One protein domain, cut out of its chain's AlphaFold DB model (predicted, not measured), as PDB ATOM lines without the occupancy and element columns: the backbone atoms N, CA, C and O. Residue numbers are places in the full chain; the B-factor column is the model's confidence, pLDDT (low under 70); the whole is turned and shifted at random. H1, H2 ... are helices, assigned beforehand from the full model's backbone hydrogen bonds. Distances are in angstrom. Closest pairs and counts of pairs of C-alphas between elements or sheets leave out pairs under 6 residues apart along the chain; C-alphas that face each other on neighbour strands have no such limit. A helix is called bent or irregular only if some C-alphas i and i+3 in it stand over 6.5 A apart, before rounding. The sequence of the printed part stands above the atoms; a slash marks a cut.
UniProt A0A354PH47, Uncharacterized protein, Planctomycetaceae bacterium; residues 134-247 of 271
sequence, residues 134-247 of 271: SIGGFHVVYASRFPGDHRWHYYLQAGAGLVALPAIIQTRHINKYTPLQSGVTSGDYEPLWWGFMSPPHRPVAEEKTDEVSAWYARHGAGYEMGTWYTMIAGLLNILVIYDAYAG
ATOM      1  N   SER A 134     334.154  73.574 255.099       89.81
ATOM      2  CA  SER A 134     334.129  72.109 255.199       89.81
ATOM      3  C   SER A 134     333.857  71.446 253.845       89.81
ATOM      4  O   SER A 134     334.502  70.456 253.511       89.81
ATOM      5  N   ILE A 135     332.939  71.997 253.039       86.88
ATOM      6  CA  ILE A 135     332.563  71.425 251.733       86.88
ATOM      7  C   ILE A 135     333.728  71.458 250.738       86.88
ATOM      8  O   ILE A 135     333.924  70.498 249.997       86.88
ATOM      9  N   GLY A 136     334.524  72.530 250.723       80.62
ATOM     10  CA  GLY A 136     335.698  72.594 249.848       80.62
ATOM     11  C   GLY A 136     336.988  72.057 250.480       80.62
ATOM     12  O   GLY A 136     338.084  72.333 249.991       80.62
ATOM     13  N   GLY A 137     336.870  71.290 251.568       78.69
ATOM     14  CA  GLY A 137     337.963  70.475 252.087       78.69
ATOM     15  C   GLY A 137     339.068  71.250 252.787       78.69
ATOM     16  O   GLY A 137     340.215  70.833 252.703       78.69
ATOM     17  N   PHE A 138     338.766  72.378 253.439       81.06
ATOM     18  CA  PHE A 138     339.725  73.186 254.216       81.06
ATOM     19  C   PHE A 138     340.887  73.834 253.423       81.06
ATOM     20  O   PHE A 138     341.706  74.545 254.004       81.06
ATOM     21  N   HIS A 139     340.917  73.673 252.094       77.62
ATOM     22  CA  HIS A 139     341.909  74.271 251.177       77.62
ATOM     23  C   HIS A 139     341.305  75.382 250.294       77.62
ATOM     24  O   HIS A 139     341.923  75.872 249.354       77.62
ATOM     25  N   VAL A 140     340.059  75.775 250.562       79.56
ATOM     26  CA  VAL A 140     339.318  76.779 249.777       79.56
ATOM     27  C   VAL A 140     339.881  78.181 249.947       79.56
ATOM     28  O   VAL A 140     339.919  78.970 249.006       79.56
ATOM     29  N   VAL A 141     340.255  78.511 251.179       80.38
ATOM     30  CA  VAL A 141     340.632  79.865 251.561       80.38
ATOM     31  C   VAL A 141     342.147  79.915 251.586       80.38
ATOM     32  O   VAL A 141     342.758  79.566 252.583       80.38
ATOM     33  N   TYR A 142     342.751  80.337 250.482       79.00
ATOM     34  CA  TYR A 142     344.165  80.691 250.436       79.00
ATOM     35  C   TYR A 142     344.334  81.996 249.670       79.00
ATOM     36  O   TYR A 142     343.560  82.309 248.761       79.00
ATOM     37  N   ALA A 143     345.357  82.769 250.026       77.69
ATOM     38  CA  ALA A 143     345.747  83.928 249.245       77.69
ATOM     39  C   ALA A 143     346.876  83.509 248.295       77.69
ATOM     40  O   ALA A 143     347.835  82.864 248.690       77.69
ATOM     41  N   SER A 144     346.795  83.870 247.022       77.31
ATOM     42  CA  SER A 144     347.947  83.766 246.126       77.31
ATOM     43  C   SER A 144     348.044  85.080 245.364       77.31
ATOM     44  O   SER A 144     347.062  85.593 244.821       77.31
ATOM     45  N   ARG A 145     349.216  85.712 245.464       68.56
ATOM     46  CA  ARG A 145     349.535  87.007 244.838       68.56
ATOM     47  C   ARG A 145     350.717  86.875 243.878       68.56
ATOM     48  O   ARG A 145     351.348  87.870 243.542       68.56
ATOM     49  N   PHE A 146     351.048  85.649 243.502       69.00
ATOM     50  CA  PHE A 146     352.172  85.374 242.628       69.00
ATOM     51  C   PHE A 146     351.746  85.601 241.168       69.00
ATOM     52  O   PHE A 146     350.617  85.239 240.825       69.00
ATOM     53  N   PRO A 147     352.594  86.205 240.316       64.06
ATOM     54  CA  PRO A 147     352.280  86.391 238.900       64.06
ATOM     55  C   PRO A 147     352.019  85.033 238.232       64.06
ATOM     56  O   PRO A 147     352.886  84.165 238.248       64.06
ATOM     57  N   GLY A 148     350.806  84.847 237.700       66.50
ATOM     58  CA  GLY A 148     350.325  83.591 237.101       66.50
ATOM     59  C   GLY A 148     349.222  82.870 237.893       66.50
ATOM     60  O   GLY A 148     348.417  82.180 237.290       66.50
ATOM     61  N   ASP A 149     349.107  83.097 239.208       69.62
ATOM     62  CA  ASP A 149     348.087  82.478 240.081       69.62
ATOM     63  C   ASP A 149     347.506  83.536 241.038       69.62
ATOM     64  O   ASP A 149     347.689  83.528 242.259       69.62
ATOM     65  N   HIS A 150     346.861  84.555 240.466       69.88
ATOM     66  CA  HIS A 150     346.245  85.630 241.240       69.88
ATOM     67  C   HIS A 150     344.837  85.244 241.691       69.88
ATOM     68  O   HIS A 150     343.865  85.381 240.947       69.88
ATOM     69  N   ARG A 151     344.695  84.855 242.961       79.00
ATOM     70  CA  ARG A 151     343.389  84.499 243.527       79.00
ATOM     71  C   ARG A 151     342.705  85.705 244.166       79.00
ATOM     72  O   ARG A 151     342.988  86.087 245.302       79.00
ATOM     73  N   TRP A 152     341.802  86.334 243.416       80.50
ATOM     74  CA  TRP A 152     341.068  87.530 243.852       80.50
ATOM     75  C   TRP A 152     339.996  87.233 244.912       80.50
ATOM     76  O   TRP A 152     339.731  88.090 245.756       80.50
ATOM     77  N   HIS A 153     339.459  86.008 244.938       86.06
ATOM     78  CA  HIS A 153     338.455  85.540 245.906       86.06
ATOM     79  C   HIS A 153     338.858  85.804 247.368       86.06
ATOM     80  O   HIS A 153     338.018  86.117 248.213       86.06
ATOM     81  N   TYR A 154     340.165  85.763 247.653       84.12
ATOM     82  CA  TYR A 154     340.698  85.998 248.988       84.12
ATOM     83  C   TYR A 154     340.352  87.389 249.544       84.12
ATOM     84  O   TYR A 154     340.158  87.532 250.745       84.12
ATOM     85  N   TYR A 155     340.231  88.423 248.703       84.88
ATOM     86  CA  TYR A 155     339.865  89.762 249.183       84.88
ATOM     87  C   TYR A 155     338.472  89.793 249.814       84.88
ATOM     88  O   TYR A 155     338.259  90.478 250.811       84.88
ATOM     89  N   LEU A 156     337.544  89.015 249.259       83.25
ATOM     90  CA  LEU A 156     336.189  88.879 249.781       83.25
ATOM     91  C   LEU A 156     336.184  87.998 251.030       83.25
ATOM     92  O   LEU A 156     335.563  88.348 252.029       83.25
ATOM     93  N   GLN A 157     336.944  86.901 251.013       87.38
ATOM     94  CA  GLN A 157     337.086  86.000 252.161       87.38
ATOM     95  C   GLN A 157     337.775  86.674 253.358       87.38
ATOM     96  O   GLN A 157     337.403  86.405 254.497       87.38
ATOM     97  N   ALA A 158     338.705  87.608 253.126       84.00
ATOM     98  CA  ALA A 158     339.314  88.442 254.166       84.00
ATOM     99  C   ALA A 158     338.286  89.326 254.894       84.00
ATOM    100  O   ALA A 158     338.513  89.745 256.029       84.00
ATOM    101  N   GLY A 159     337.129  89.568 254.270       81.00
ATOM    102  CA  GLY A 159     335.977  90.190 254.909       81.00
ATOM    103  C   GLY A 159     335.440  89.384 256.093       81.00
ATOM    104  O   GLY A 159     334.913  89.993 257.011       81.00
ATOM    105  N   ALA A 160     335.639  88.059 256.148       81.25
ATOM    106  CA  ALA A 160     335.187  87.193 257.248       81.25
ATOM    107  C   ALA A 160     335.992  87.359 258.559       81.25
ATOM    108  O   ALA A 160     335.739  86.654 259.536       81.25
ATOM    109  N   GLY A 161     336.953  88.289 258.589       84.06
ATOM    110  CA  GLY A 161     337.674  88.679 259.794       84.06
ATOM    111  C   GLY A 161     338.887  87.813 260.102       84.06
ATOM    112  O   GLY A 161     339.608  87.375 259.202       84.06
ATOM    113  N   LEU A 162     339.120  87.559 261.398       80.38
ATOM    114  CA  LEU A 162     340.298  86.829 261.884       80.38
ATOM    115  C   LEU A 162     340.419  85.422 261.275       80.38
ATOM    116  O   LEU A 162     341.522  84.917 261.085       80.38
ATOM    117  N   VAL A 163     339.287  84.807 260.930       81.00
ATOM    118  CA  VAL A 163     339.225  83.423 260.450       81.00
ATOM    119  C   VAL A 163     339.966  83.234 259.119       81.00
ATOM    120  O   VAL A 163     340.483  82.155 258.855       81.00
ATOM    121  N   ALA A 164     340.095  84.283 258.301       82.50
ATOM    122  CA  ALA A 164     340.822  84.230 257.032       82.50
ATOM    123  C   ALA A 164     342.325  84.557 257.157       82.50
ATOM    124  O   ALA A 164     343.081  84.312 256.221       82.50
ATOM    125  N   LEU A 165     342.797  85.085 258.294       81.12
ATOM    126  CA  LEU A 165     344.196  85.511 258.463       81.12
ATOM    127  C   LEU A 165     345.254  84.399 258.342       81.12
ATOM    128  O   LEU A 165     346.327  84.703 257.802       81.12
ATOM    129  N   PRO A 166     345.018  83.147 258.789       80.94
ATOM    130  CA  PRO A 166     345.997  82.067 258.642       80.94
ATOM    131  C   PRO A 166     346.461  81.875 257.189       80.94
ATOM    132  O   PRO A 166     347.655  81.682 256.947       80.94
ATOM    133  N   ALA A 167     345.560  82.084 256.225       83.31
ATOM    134  CA  ALA A 167     345.866  82.021 254.800       83.31
ATOM    135  C   ALA A 167     346.947  83.033 254.374       83.31
ATOM    136  O   ALA A 167     347.865  82.683 253.631       83.31
ATOM    137  N   ILE A 168     346.909  84.286 254.859       83.62
ATOM    138  CA  ILE A 168     347.955  85.287 254.547       83.62
ATOM    139  C   ILE A 168     349.307  84.850 255.099       83.62
ATOM    140  O   ILE A 168     350.332  85.055 254.446       83.62
ATOM    141  N   ILE A 169     349.326  84.282 256.305       84.88
ATOM    142  CA  ILE A 169     350.569  83.871 256.963       84.88
ATOM    143  C   ILE A 169     351.248  82.782 256.133       84.88
ATOM    144  O   ILE A 169     352.429  82.909 255.810       84.88
ATOM    145  N   GLN A 170     350.494  81.779 255.689       83.50
ATOM    146  CA  GLN A 170     351.021  80.730 254.815       83.50
ATOM    147  C   GLN A 170     351.424  81.246 253.440       83.50
ATOM    148  O   GLN A 170     352.456  80.835 252.913       83.50
ATOM    149  N   THR A 171     350.678  82.201 252.890       82.75
ATOM    150  CA  THR A 171     351.031  82.856 251.622       82.75
ATOM    151  C   THR A 171     352.369  83.580 251.718       82.75
ATOM    152  O   THR A 171     353.216  83.488 250.834       82.75
ATOM    153  N   ARG A 172     352.598  84.296 252.822       84.00
ATOM    154  CA  ARG A 172     353.887  84.945 253.082       84.00
ATOM    155  C   ARG A 172     354.992  83.925 253.321       84.00
ATOM    156  O   ARG A 172     356.122  84.194 252.930       84.00
ATOM    157  N   HIS A 173     354.679  82.787 253.939       83.44
ATOM    158  CA  HIS A 173     355.626  81.696 254.129       83.44
ATOM    159  C   HIS A 173     356.077  81.128 252.778       83.44
ATOM    160  O   HIS A 173     357.255  81.223 252.463       83.44
ATOM    161  N   ILE A 174     355.154  80.654 251.932       81.62
ATOM    162  CA  ILE A 174     355.486  80.025 250.638       81.62
ATOM    163  C   ILE A 174     356.195  80.977 249.670       81.62
ATOM    164  O   ILE A 174     357.070  80.561 248.913       81.62
ATOM    165  N   ASN A 175     355.874  82.272 249.716       82.00
ATOM    166  CA  ASN A 175     356.520  83.267 248.862       82.00
ATOM    167  C   ASN A 175     358.005  83.480 249.202       82.00
ATOM    168  O   ASN A 175     358.745  83.935 248.339       82.00
ATOM    169  N   LYS A 176     358.467  83.130 250.412       83.06
ATOM    170  CA  LYS A 176     359.907  83.134 250.740       83.06
ATOM    171  C   LYS A 176     360.664  81.997 250.051       83.06
ATOM    172  O   LYS A 176     361.838  82.155 249.746       83.06
ATOM    173  N   TYR A 177     359.978  80.887 249.792       81.19
ATOM    174  CA  TYR A 177     360.520  79.662 249.195       81.19
ATOM    175  C   TYR A 177     360.242  79.551 247.690       81.19
ATOM    176  O   TYR A 177     360.571  78.551 247.061       81.19
ATOM    177  N   THR A 178     359.611  80.570 247.099       81.88
ATOM    178  CA  THR A 178     359.297  80.615 245.667       81.88
ATOM    179  C   THR A 178     359.960  81.849 245.043       81.88
ATOM    180  O   THR A 178     359.431  82.956 245.174       81.88
ATOM    181  N   PRO A 179     361.102  81.696 244.349       80.69
ATOM    182  CA  PRO A 179     361.761  82.799 243.657       80.69
ATOM    183  C   PRO A 179     360.908  83.308 242.489       80.69
ATOM    184  O   PRO A 179     360.497  82.513 241.642       80.69
ATOM    185  N   LEU A 180     360.720  84.631 242.384       79.25
ATOM    186  CA  LEU A 180     359.909  85.271 241.331       79.25
ATOM    187  C   LEU A 180     360.371  84.923 239.905       79.25
ATOM    188  O   LEU A 180     359.551  84.833 239.002       79.25
ATOM    189  N   GLN A 181     361.676  84.708 239.718       78.44
ATOM    190  CA  GLN A 181     362.269  84.381 238.418       78.44
ATOM    191  C   GLN A 181     362.012  82.932 237.984       78.44
ATOM    192  O   GLN A 181     361.927  82.666 236.791       78.44
ATOM    193  N   SER A 182     361.903  82.000 238.939       76.25
ATOM    194  CA  SER A 182     361.707  80.575 238.640       76.25
ATOM    195  C   SER A 182     360.236  80.167 238.673       76.25
ATOM    196  O   SER A 182     359.840  79.269 237.943       76.25
ATOM    197  N   GLY A 183     359.424  80.802 239.527       76.06
ATOM    198  CA  GLY A 183     358.024  80.431 239.731       76.06
ATOM    199  C   GLY A 183     357.805  79.041 240.338       76.06
ATOM    200  O   GLY A 183     356.656  78.628 240.460       76.06
ATOM    201  N   VAL A 184     358.867  78.335 240.743       79.50
ATOM    202  CA  VAL A 184     358.816  76.979 241.307       79.50
ATOM    203  C   VAL A 184     359.042  77.042 242.815       79.50
ATOM    204  O   VAL A 184     359.889  77.798 243.293       79.50
ATOM    205  N   THR A 185     358.266  76.271 243.577       82.31
ATOM    206  CA  THR A 185     358.434  76.165 245.033       82.31
ATOM    207  C   THR A 185     359.564  75.183 245.354       82.31
ATOM    208  O   THR A 185     359.605  74.088 244.798       82.31
ATOM    209  N   SER A 186     360.502  75.567 246.228       79.25
ATOM    210  CA  SER A 186     361.613  74.694 246.638       79.25
ATOM    211  C   SER A 186     361.117  73.439 247.365       79.25
ATOM    212  O   SER A 186     360.199  73.536 248.177       79.25
ATOM    213  N   GLY A 187     361.771  72.292 247.151       77.25
ATOM    214  CA  GLY A 187     361.416  71.014 247.796       77.25
ATOM    215  C   GLY A 187     361.557  70.994 249.324       77.25
ATOM    216  O   GLY A 187     360.979  70.129 249.968       77.25
ATOM    217  N   ASP A 188     362.262  71.972 249.897       77.75
ATOM    218  CA  ASP A 188     362.417  72.152 251.349       77.75
ATOM    219  C   ASP A 188     361.228  72.888 251.999       77.75
ATOM    220  O   ASP A 188     361.242  73.185 253.193       77.75
ATOM    221  N   TYR A 189     360.208  73.258 251.216       79.00
ATOM    222  CA  TYR A 189     359.019  73.916 251.743       79.00
ATOM    223  C   TYR A 189     358.088  72.895 252.395       79.00
ATOM    224  O   TYR A 189     357.528  72.029 251.726       79.00
ATOM    225  N   GLU A 190     357.839  73.074 253.689       81.00
ATOM    226  CA  GLU A 190     356.765  72.384 254.392       81.00
ATOM    227  C   GLU A 190     355.641  73.367 254.758       81.00
ATOM    228  O   GLU A 190     355.896  74.491 255.227       81.00
ATOM    229  N   PRO A 191     354.371  72.982 254.553       81.25
ATOM    230  CA  PRO A 191     353.252  73.832 254.901       81.25
ATOM    231  C   PRO A 191     353.078  73.922 256.422       81.25
ATOM    232  O   PRO A 191     353.097  72.932 257.151       81.25
ATOM    233  N   LEU A 192     352.818  75.135 256.906       81.94
ATOM    234  CA  LEU A 192     352.434  75.365 258.300       81.94
ATOM    235  C   LEU A 192     351.057  74.744 258.577       81.94
ATOM    236  O   LEU A 192     350.187  74.766 257.706       81.94
ATOM    237  N   TRP A 193     350.843  74.248 259.799       76.25
ATOM    238  CA  TRP A 193     349.548  73.728 260.270       76.25
ATOM    239  C   TRP A 193     348.941  72.649 259.358       76.25
ATOM    240  O   TRP A 193     347.759  72.706 259.027       76.25
ATOM    241  N   TRP A 194     349.755  71.675 258.936       69.19
ATOM    242  CA  TRP A 194     349.334  70.538 258.098       69.19
ATOM    243  C   TRP A 194     348.698  70.928 256.752       69.19
ATOM    244  O   TRP A 194     347.894  70.175 256.210       69.19
ATOM    245  N   GLY A 195     349.025  72.106 256.210       71.62
ATOM    246  CA  GLY A 195     348.431  72.586 254.956       71.62
ATOM    247  C   GLY A 195     347.063  73.248 255.112       71.62
ATOM    248  O   GLY A 195     346.403  73.562 254.126       71.62
ATOM    249  N   PHE A 196     346.629  73.517 256.345       77.75
ATOM    250  CA  PHE A 196     345.378  74.221 256.607       77.75
ATOM    251  C   PHE A 196     345.389  75.607 255.962       77.75
ATOM    252  O   PHE A 196     346.094  76.452 256.482       77.75
ATOM    253  N   MET A 197     344.617  75.864 254.896       77.38
ATOM    254  CA  MET A 197     344.628  77.132 254.130       77.38
ATOM    255  C   MET A 197     345.924  77.437 253.350       77.38
ATOM    256  O   MET A 197     346.134  78.578 252.915       77.38
ATOM    257  N   SER A 198     346.804  76.449 253.142       80.62
ATOM    258  CA  SER A 198     348.056  76.696 252.422       80.62
ATOM    259  C   SER A 198     347.809  76.838 250.917       80.62
ATOM    260  O   SER A 198     347.049  76.051 250.348       80.62
ATOM    261  N   PRO A 199     348.472  77.792 250.239       77.81
ATOM    262  CA  PRO A 199     348.488  77.825 248.781       77.81
ATOM    263  C   PRO A 199     349.089  76.531 248.203       77.81
ATOM    264  O   PRO A 199     349.935  75.925 248.865       77.81
ATOM    265  N   PRO A 200     348.685  76.119 246.989       79.69
ATOM    266  CA  PRO A 200     349.242  74.941 246.322       79.69
ATOM    267  C   PRO A 200     350.735  75.121 246.003       79.69
ATOM    268  O   PRO A 200     351.206  76.247 245.789       79.69
ATOM    269  N   HIS A 201     351.472  74.012 245.928       79.56
ATOM    270  CA  HIS A 201     352.843  74.001 245.423       79.56
ATOM    271  C   HIS A 201     352.879  74.425 243.956       79.56
ATOM    272  O   HIS A 201     352.015  74.061 243.158       79.56
ATOM    273  N   ARG A 202     353.902  75.204 243.596       77.81
ATOM    274  CA  ARG A 202     354.101  75.694 242.228       77.81
ATOM    275  C   ARG A 202     355.108  74.817 241.475       77.81
ATOM    276  O   ARG A 202     356.052  74.334 242.106       77.81
ATOM    277  N   PRO A 203     354.996  74.678 240.141       72.75
ATOM    278  CA  PRO A 203     354.151  75.456 239.225       72.75
ATOM    279  C   PRO A 203     352.672  75.051 239.263       72.75
ATOM    280  O   PRO A 203     352.364  73.871 239.346       72.75
ATOM    281  N   VAL A 204     351.781  76.045 239.179       64.44
ATOM    282  CA  VAL A 204     350.350  75.841 238.905       64.44
ATOM    283  C   VAL A 204     350.147  76.182 237.430       64.44
ATOM    284  O   VAL A 204     350.026  77.350 237.070       64.44
ATOM    285  N   ALA A 205     350.233  75.183 236.564       61.66
ATOM    286  CA  ALA A 205     349.937  75.283 235.148       61.66
ATOM    287  C   ALA A 205     348.569  74.644 234.886       61.66
ATOM    288  O   ALA A 205     348.384  73.451 235.098       61.66
ATOM    289  N   GLU A 206     347.620  75.417 234.350       58.00
ATOM    290  CA  GLU A 206     346.267  74.933 234.010       58.00
ATOM    291  C   GLU A 206     346.273  73.691 233.092       58.00
ATOM    292  O   GLU A 206     345.319  72.918 233.068       58.00
ATOM    293  N   GLU A 207     347.369  73.483 232.360       55.66
ATOM    294  CA  GLU A 207     347.575  72.382 231.419       55.66
ATOM    295  C   GLU A 207     348.097  71.084 232.078       55.66
ATOM    296  O   GLU A 207     348.077  70.025 231.447       55.66
ATOM    297  N   LYS A 208     348.560  71.120 233.339       59.34
ATOM    298  CA  LYS A 208     349.141  69.959 234.042       59.34
ATOM    299  C   LYS A 208     348.299  69.487 235.229       59.34
ATOM    300  O   LYS A 208     347.470  70.191 235.804       59.34
ATOM    301  N   THR A 209     348.490  68.217 235.584       58.16
ATOM    302  CA  THR A 209     347.873  67.595 236.760       58.16
ATOM    303  C   THR A 209     348.546  68.105 238.033       58.16
ATOM    304  O   THR A 209     349.430  67.443 238.575       58.16
ATOM    305  N   ASP A 210     348.126  69.279 238.492       68.81
ATOM    306  CA  ASP A 210     348.678  69.926 239.683       68.81
ATOM    307  C   ASP A 210     347.810  69.683 240.930       68.81
ATOM    308  O   ASP A 210     346.715  69.112 240.863       68.81
ATOM    309  N   GLU A 211     348.276  70.140 242.095       69.19
ATOM    310  CA  GLU A 211     347.565  69.987 243.377       69.19
ATOM    311  C   GLU A 211     346.153  70.587 243.357       69.19
ATOM    312  O   GLU A 211     345.227  70.028 243.946       69.19
ATOM    313  N   VAL A 212     345.961  71.680 242.615       72.25
ATOM    314  CA  VAL A 212     344.646  72.300 242.421       72.25
ATOM    315  C   VAL A 212     343.707  71.337 241.690       72.25
ATOM    316  O   VAL A 212     342.590  71.094 242.148       72.25
ATOM    317  N   SER A 213     344.177  70.707 240.611       69.25
ATOM    318  CA  SER A 213     343.443  69.676 239.869       69.25
ATOM    319  C   SER A 213     343.138  68.458 240.747       69.25
ATOM    320  O   SER A 213     342.058  67.876 240.639       69.25
ATOM    321  N   ALA A 214     344.031  68.106 241.679       74.12
ATOM    322  CA  ALA A 214     343.774  67.065 242.671       74.12
ATOM    323  C   ALA A 214     342.670  67.460 243.674       74.12
ATOM    324  O   ALA A 214     341.866  66.609 244.066       74.12
ATOM    325  N   TRP A 215     342.576  68.733 244.074       74.69
ATOM    326  CA  TRP A 215     341.473  69.222 244.910       74.69
ATOM    327  C   TRP A 215     340.137  69.196 244.173       74.69
ATOM    328  O   TRP A 215     339.158  68.703 244.740       74.69
ATOM    329  N   TYR A 216     340.111  69.627 242.908       77.06
ATOM    330  CA  TYR A 216     338.944  69.484 242.036       77.06
ATOM    331  C   TYR A 216     338.552  68.015 241.843       77.06
ATOM    332  O   TYR A 216     337.375  67.684 241.922       77.06
ATOM    333  N   ALA A 217     339.514  67.110 241.654       74.44
ATOM    334  CA  ALA A 217     339.235  65.683 241.502       74.44
ATOM    335  C   ALA A 217     338.684  65.044 242.790       74.44
ATOM    336  O   ALA A 217     337.823  64.169 242.720       74.44
ATOM    337  N   ARG A 218     339.152  65.478 243.971       77.06
ATOM    338  CA  ARG A 218     338.705  64.940 245.271       77.06
ATOM    339  C   ARG A 218     337.358  65.491 245.733       77.06
ATOM    340  O   ARG A 218     336.546  64.725 246.240       77.06
ATOM    341  N   HIS A 219     337.131  66.797 245.596       76.00
ATOM    342  CA  HIS A 219     335.930  67.466 246.118       76.00
ATOM    343  C   HIS A 219     334.902  67.802 245.029       76.00
ATOM    344  O   HIS A 219     333.796  68.248 245.342       76.00
ATOM    345  N   GLY A 220     335.232  67.578 243.755       80.25
ATOM    346  CA  GLY A 220     334.362  67.869 242.620       80.25
ATOM    347  C   GLY A 220     333.905  69.326 242.617       80.25
ATOM    348  O   GLY A 220     334.660  70.247 242.927       80.25
ATOM    349  N   ALA A 221     332.614  69.527 242.348       80.56
ATOM    350  CA  ALA A 221     331.973  70.839 242.431       80.56
ATOM    351  C   ALA A 221     331.992  71.450 243.850       80.56
ATOM    352  O   ALA A 221     331.784  72.652 244.000       80.56
ATOM    353  N   GLY A 222     332.252  70.658 244.897       81.00
ATOM    354  CA  GLY A 222     332.308  71.134 246.282       81.00
ATOM    355  C   GLY A 222     333.409  72.168 246.523       81.00
ATOM    356  O   GLY A 222     333.216  73.087 247.317       81.00
ATOM    357  N   TYR A 223     334.526  72.085 245.797       84.25
ATOM    358  CA  TYR A 223     335.623  73.044 245.930       84.25
ATOM    359  C   TYR A 223     335.212  74.471 245.522       84.25
ATOM    360  O   TYR A 223     335.383  75.425 246.288       84.25
ATOM    361  N   GLU A 224     334.568  74.608 244.362       85.06
ATOM    362  CA  GLU A 224     334.045  75.892 243.887       85.06
ATOM    363  C   GLU A 224     332.914  76.387 244.775       85.06
ATOM    364  O   GLU A 224     332.930  77.534 245.220       85.06
ATOM    365  N   MET A 225     331.965  75.513 245.112       87.94
ATOM    366  CA  MET A 225     330.839  75.884 245.969       87.94
ATOM    367  C   MET A 225     331.317  76.382 247.337       87.94
ATOM    368  O   MET A 225     330.838  77.408 247.816       87.94
ATOM    369  N   GLY A 226     332.316  75.729 247.939       88.38
ATOM    370  CA  GLY A 226     332.944  76.194 249.176       88.38
ATOM    371  C   GLY A 226     333.584  77.579 249.035       88.38
ATOM    372  O   GLY A 226     333.450  78.425 249.928       88.38
ATOM    373  N   THR A 227     334.222  77.847 247.891       88.81
ATOM    374  CA  THR A 227     334.786  79.167 247.562       88.81
ATOM    375  C   THR A 227     333.690  80.229 247.524       88.81
ATOM    376  O   THR A 227     333.816  81.262 248.182       88.81
ATOM    377  N   TRP A 228     332.566  79.952 246.861       90.25
ATOM    378  CA  TRP A 228     331.421  80.865 246.816       90.25
ATOM    379  C   TRP A 228     330.809  81.115 248.195       90.25
ATOM    380  O   TRP A 228     330.609  82.269 248.568       90.25
ATOM    381  N   TYR A 229     330.571  80.072 248.993       91.44
ATOM    382  CA  TYR A 229     329.994  80.225 250.333       91.44
ATOM    383  C   TYR A 229     330.865  81.084 251.256       91.44
ATOM    384  O   TYR A 229     330.355  81.969 251.944       91.44
ATOM    385  N   THR A 230     332.180  80.869 251.244       91.12
ATOM    386  CA  THR A 230     333.120  81.648 252.065       91.12
ATOM    387  C   THR A 230     333.260  83.094 251.582       91.12
ATOM    388  O   THR A 230     333.387  83.999 252.408       91.12
ATOM    389  N   MET A 231     333.165  83.344 250.271       91.81
ATOM    390  CA  MET A 231     333.099  84.706 249.727       91.81
ATOM    391  C   MET A 231     331.815  85.431 250.131       91.81
ATOM    392  O   MET A 231     331.877  86.575 250.576       91.81
ATOM    393  N   ILE A 232     330.659  84.768 250.014       92.50
ATOM    394  CA  ILE A 232     329.362  85.328 250.415       92.50
ATOM    395  C   ILE A 232     329.368  85.634 251.919       92.50
ATOM    396  O   ILE A 232     328.943  86.714 252.318       92.50
ATOM    397  N   ALA A 233     329.914  84.737 252.747       93.25
ATOM    398  CA  ALA A 233     330.077  84.966 254.183       93.25
ATOM    399  C   ALA A 233     330.963  86.188 254.488       93.25
ATOM    400  O   ALA A 233     330.626  86.995 255.356       93.25
ATOM    401  N   GLY A 234     332.067  86.366 253.757       90.62
ATOM    402  CA  GLY A 234     332.937  87.532 253.910       90.62
ATOM    403  C   GLY A 234     332.269  88.846 253.491       90.62
ATOM    404  O   GLY A 234     332.370  89.844 254.206       90.62
ATOM    405  N   LEU A 235     331.505  88.835 252.395       91.19
ATOM    406  CA  LEU A 235     330.688  89.972 251.955       91.19
ATOM    407  C   LEU A 235     329.589  90.327 252.964       91.19
ATOM    408  O   LEU A 235     329.399  91.500 253.284       91.19
ATOM    409  N   LEU A 236     328.900  89.321 253.507       90.88
ATOM    410  CA  LEU A 236     327.916  89.502 254.575       90.88
ATOM    411  C   LEU A 236     328.547  90.163 255.802       90.88
ATOM    412  O   LEU A 236     327.928  91.041 256.400       90.88
ATOM    413  N   ASN A 237     329.786  89.810 256.153       90.88
ATOM    414  CA  ASN A 237     330.465  90.454 257.273       90.88
ATOM    415  C   ASN A 237     330.779  91.935 257.000       90.88
ATOM    416  O   ASN A 237     330.633  92.760 257.897       90.88
ATOM    417  N   ILE A 238     331.114  92.308 255.759       88.00
ATOM    418  CA  ILE A 238     331.275  93.723 255.371       88.00
ATOM    419  C   ILE A 238     329.965  94.499 255.566       88.00
ATOM    420  O   ILE A 238     329.982  95.614 256.094       88.00
ATOM    421  N   LEU A 239     328.822  93.903 255.216       88.69
ATOM    422  CA  LEU A 239     327.511  94.513 255.462       88.69
ATOM    423  C   LEU A 239     327.223  94.678 256.959       88.69
ATOM    424  O   LEU A 239     326.703  95.712 257.370       88.69
ATOM    425  N   VAL A 240     327.604  93.702 257.784       87.88
ATOM    426  CA  VAL A 240     327.460  93.784 259.247       87.88
ATOM    427  C   VAL A 240     328.343  94.881 259.844       87.88
ATOM    428  O   VAL A 240     327.906  95.597 260.742       87.88
ATOM    429  N   ILE A 241     329.559  95.079 259.326       87.00
ATOM    430  CA  ILE A 241     330.419  96.208 259.721       87.00
ATOM    431  C   ILE A 241     329.726  97.537 259.405       87.00
ATOM    432  O   ILE A 241     329.722  98.443 260.243       87.00
ATOM    433  N   TYR A 242     329.106  97.647 258.227       85.50
ATOM    434  CA  TYR A 242     328.349  98.838 257.851       85.50
ATOM    435  C   TYR A 242     327.116  99.049 258.746       85.50
ATOM    436  O   TYR A 242     326.912 100.165 259.219       85.50
ATOM    437  N   ASP A 243     326.349  97.999 259.072       86.06
ATOM    438  CA  ASP A 243     325.217  98.077 260.019       86.06
ATOM    439  C   ASP A 243     325.675  98.513 261.424       86.06
ATOM    440  O   ASP A 243     325.043  99.346 262.083       86.06
ATOM    441  N   ALA A 244     326.825  98.008 261.881       83.75
ATOM    442  CA  ALA A 244     327.419  98.399 263.154       83.75
ATOM    443  C   ALA A 244     327.886  99.867 263.165       83.75
ATOM    444  O   ALA A 244     327.804 100.506 264.219       83.75
ATOM    445  N   TYR A 245     328.349 100.395 262.024       82.69
ATOM    446  CA  TYR A 245     328.846 101.767 261.871       82.69
ATOM    447  C   TYR A 245     327.738 102.813 261.673       82.69
ATOM    448  O   TYR A 245     327.782 103.885 262.284       82.69
ATOM    449  N   ALA A 246     326.761 102.519 260.808       79.06
ATOM    450  CA  ALA A 246     325.657 103.420 260.475       79.06
ATOM    451  C   ALA A 246     324.628 103.521 261.611       79.06
ATOM    452  O   ALA A 246     323.978 104.553 261.768       79.06
ATOM    453  N   GLY A 247     324.517 102.480 262.440       72.50
ATOM    454  CA  GLY A 247     323.509 102.430 263.486       72.50
ATOM    455  C   GLY A 247     322.119 102.087 262.943       72.50
ATOM    456  O   GLY A 247     321.922 101.924 261.740       72.50
TER     457      GLY A 247
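AT A GLANCE: This is residues 134 to 247 of the 271 residues of an uncharacterized protein of Planctomycetaceae bacterium (UniProt A0A354PH47). One long straight helix, H4, is crossed near its middle by the first part of a sharply kinked helix, H1, which packs on it with residues 153 to 161 and then folds back and leads away from H4. The short helix H3 makes a corner with the beginning of H4, the little helix H2 lies near the later part of H1 amid long loops, and residues 242 to 247 stick out at the far end. The printed part has 114 residues with four named helices, in the order H1, H2, H3, H4, and no named strand; its class is all helix. It is compact by its radius of gyration of the C-alphas, 15.1 A, yet elongated, with spans of 51 by 30 by 25 A.

HOW THE PARTS SIT: Residues 134 to 152 hold no named element, but 145 to 146 pair antiparallel with 149 to 150. H1, residues 153 to 176, has a kink of 136 degrees near residue 160 and is irregular, with C-alphas 159 and 162 8.9 A apart. H2, residues 192 to 195, is close to H1 but not clearly touching, the closest C-alphas being those of Gln 170 and Leu 192, 6.6 A apart. H3, residues 211 to 219, is apart from H1. H4, residues 221 to 246, touches H1 with residues 227 to 238 alone, at a steep tilt of 61 degrees, opposite ways; the closest C-alphas, of Ala 160 and Gly 234, are 4.0 A apart. H3 and H4 are close but not clearly touching and about perpendicular at 86 degrees, with the C-alphas of Tyr 216 and Tyr 223 closest at 6.2 A. In H3 and H4 every O i to N i+4 pair is within hydrogen-bond range; in H1 9 of 20 are, beside 15 of 21 O i to N i+3 pairs, and H2 is too short for an i+4 pair.

IN THESE COORDINATES: H1 begins at C-alpha 153 (338.455, 85.540, 245.906) and measures 22.1 A from first to last C-alpha; H2 measures 5.9 A and H3 12.2 A. H4 measures 37.8 A and ends at C-alpha 246 (325.657, 103.420, 260.475).

THE WHOLE: The two C-alphas farthest apart, of Gly 187 and Gly 247, are 51.7 A apart. The printed part has no cut; the links H1 to H2 and H2 to H3 are long, and H3 to H4 is tight. Mean pLDDT of the printed part is 79.7, with residues 145 to 150, 194, 204 to 211 and 213 under 70.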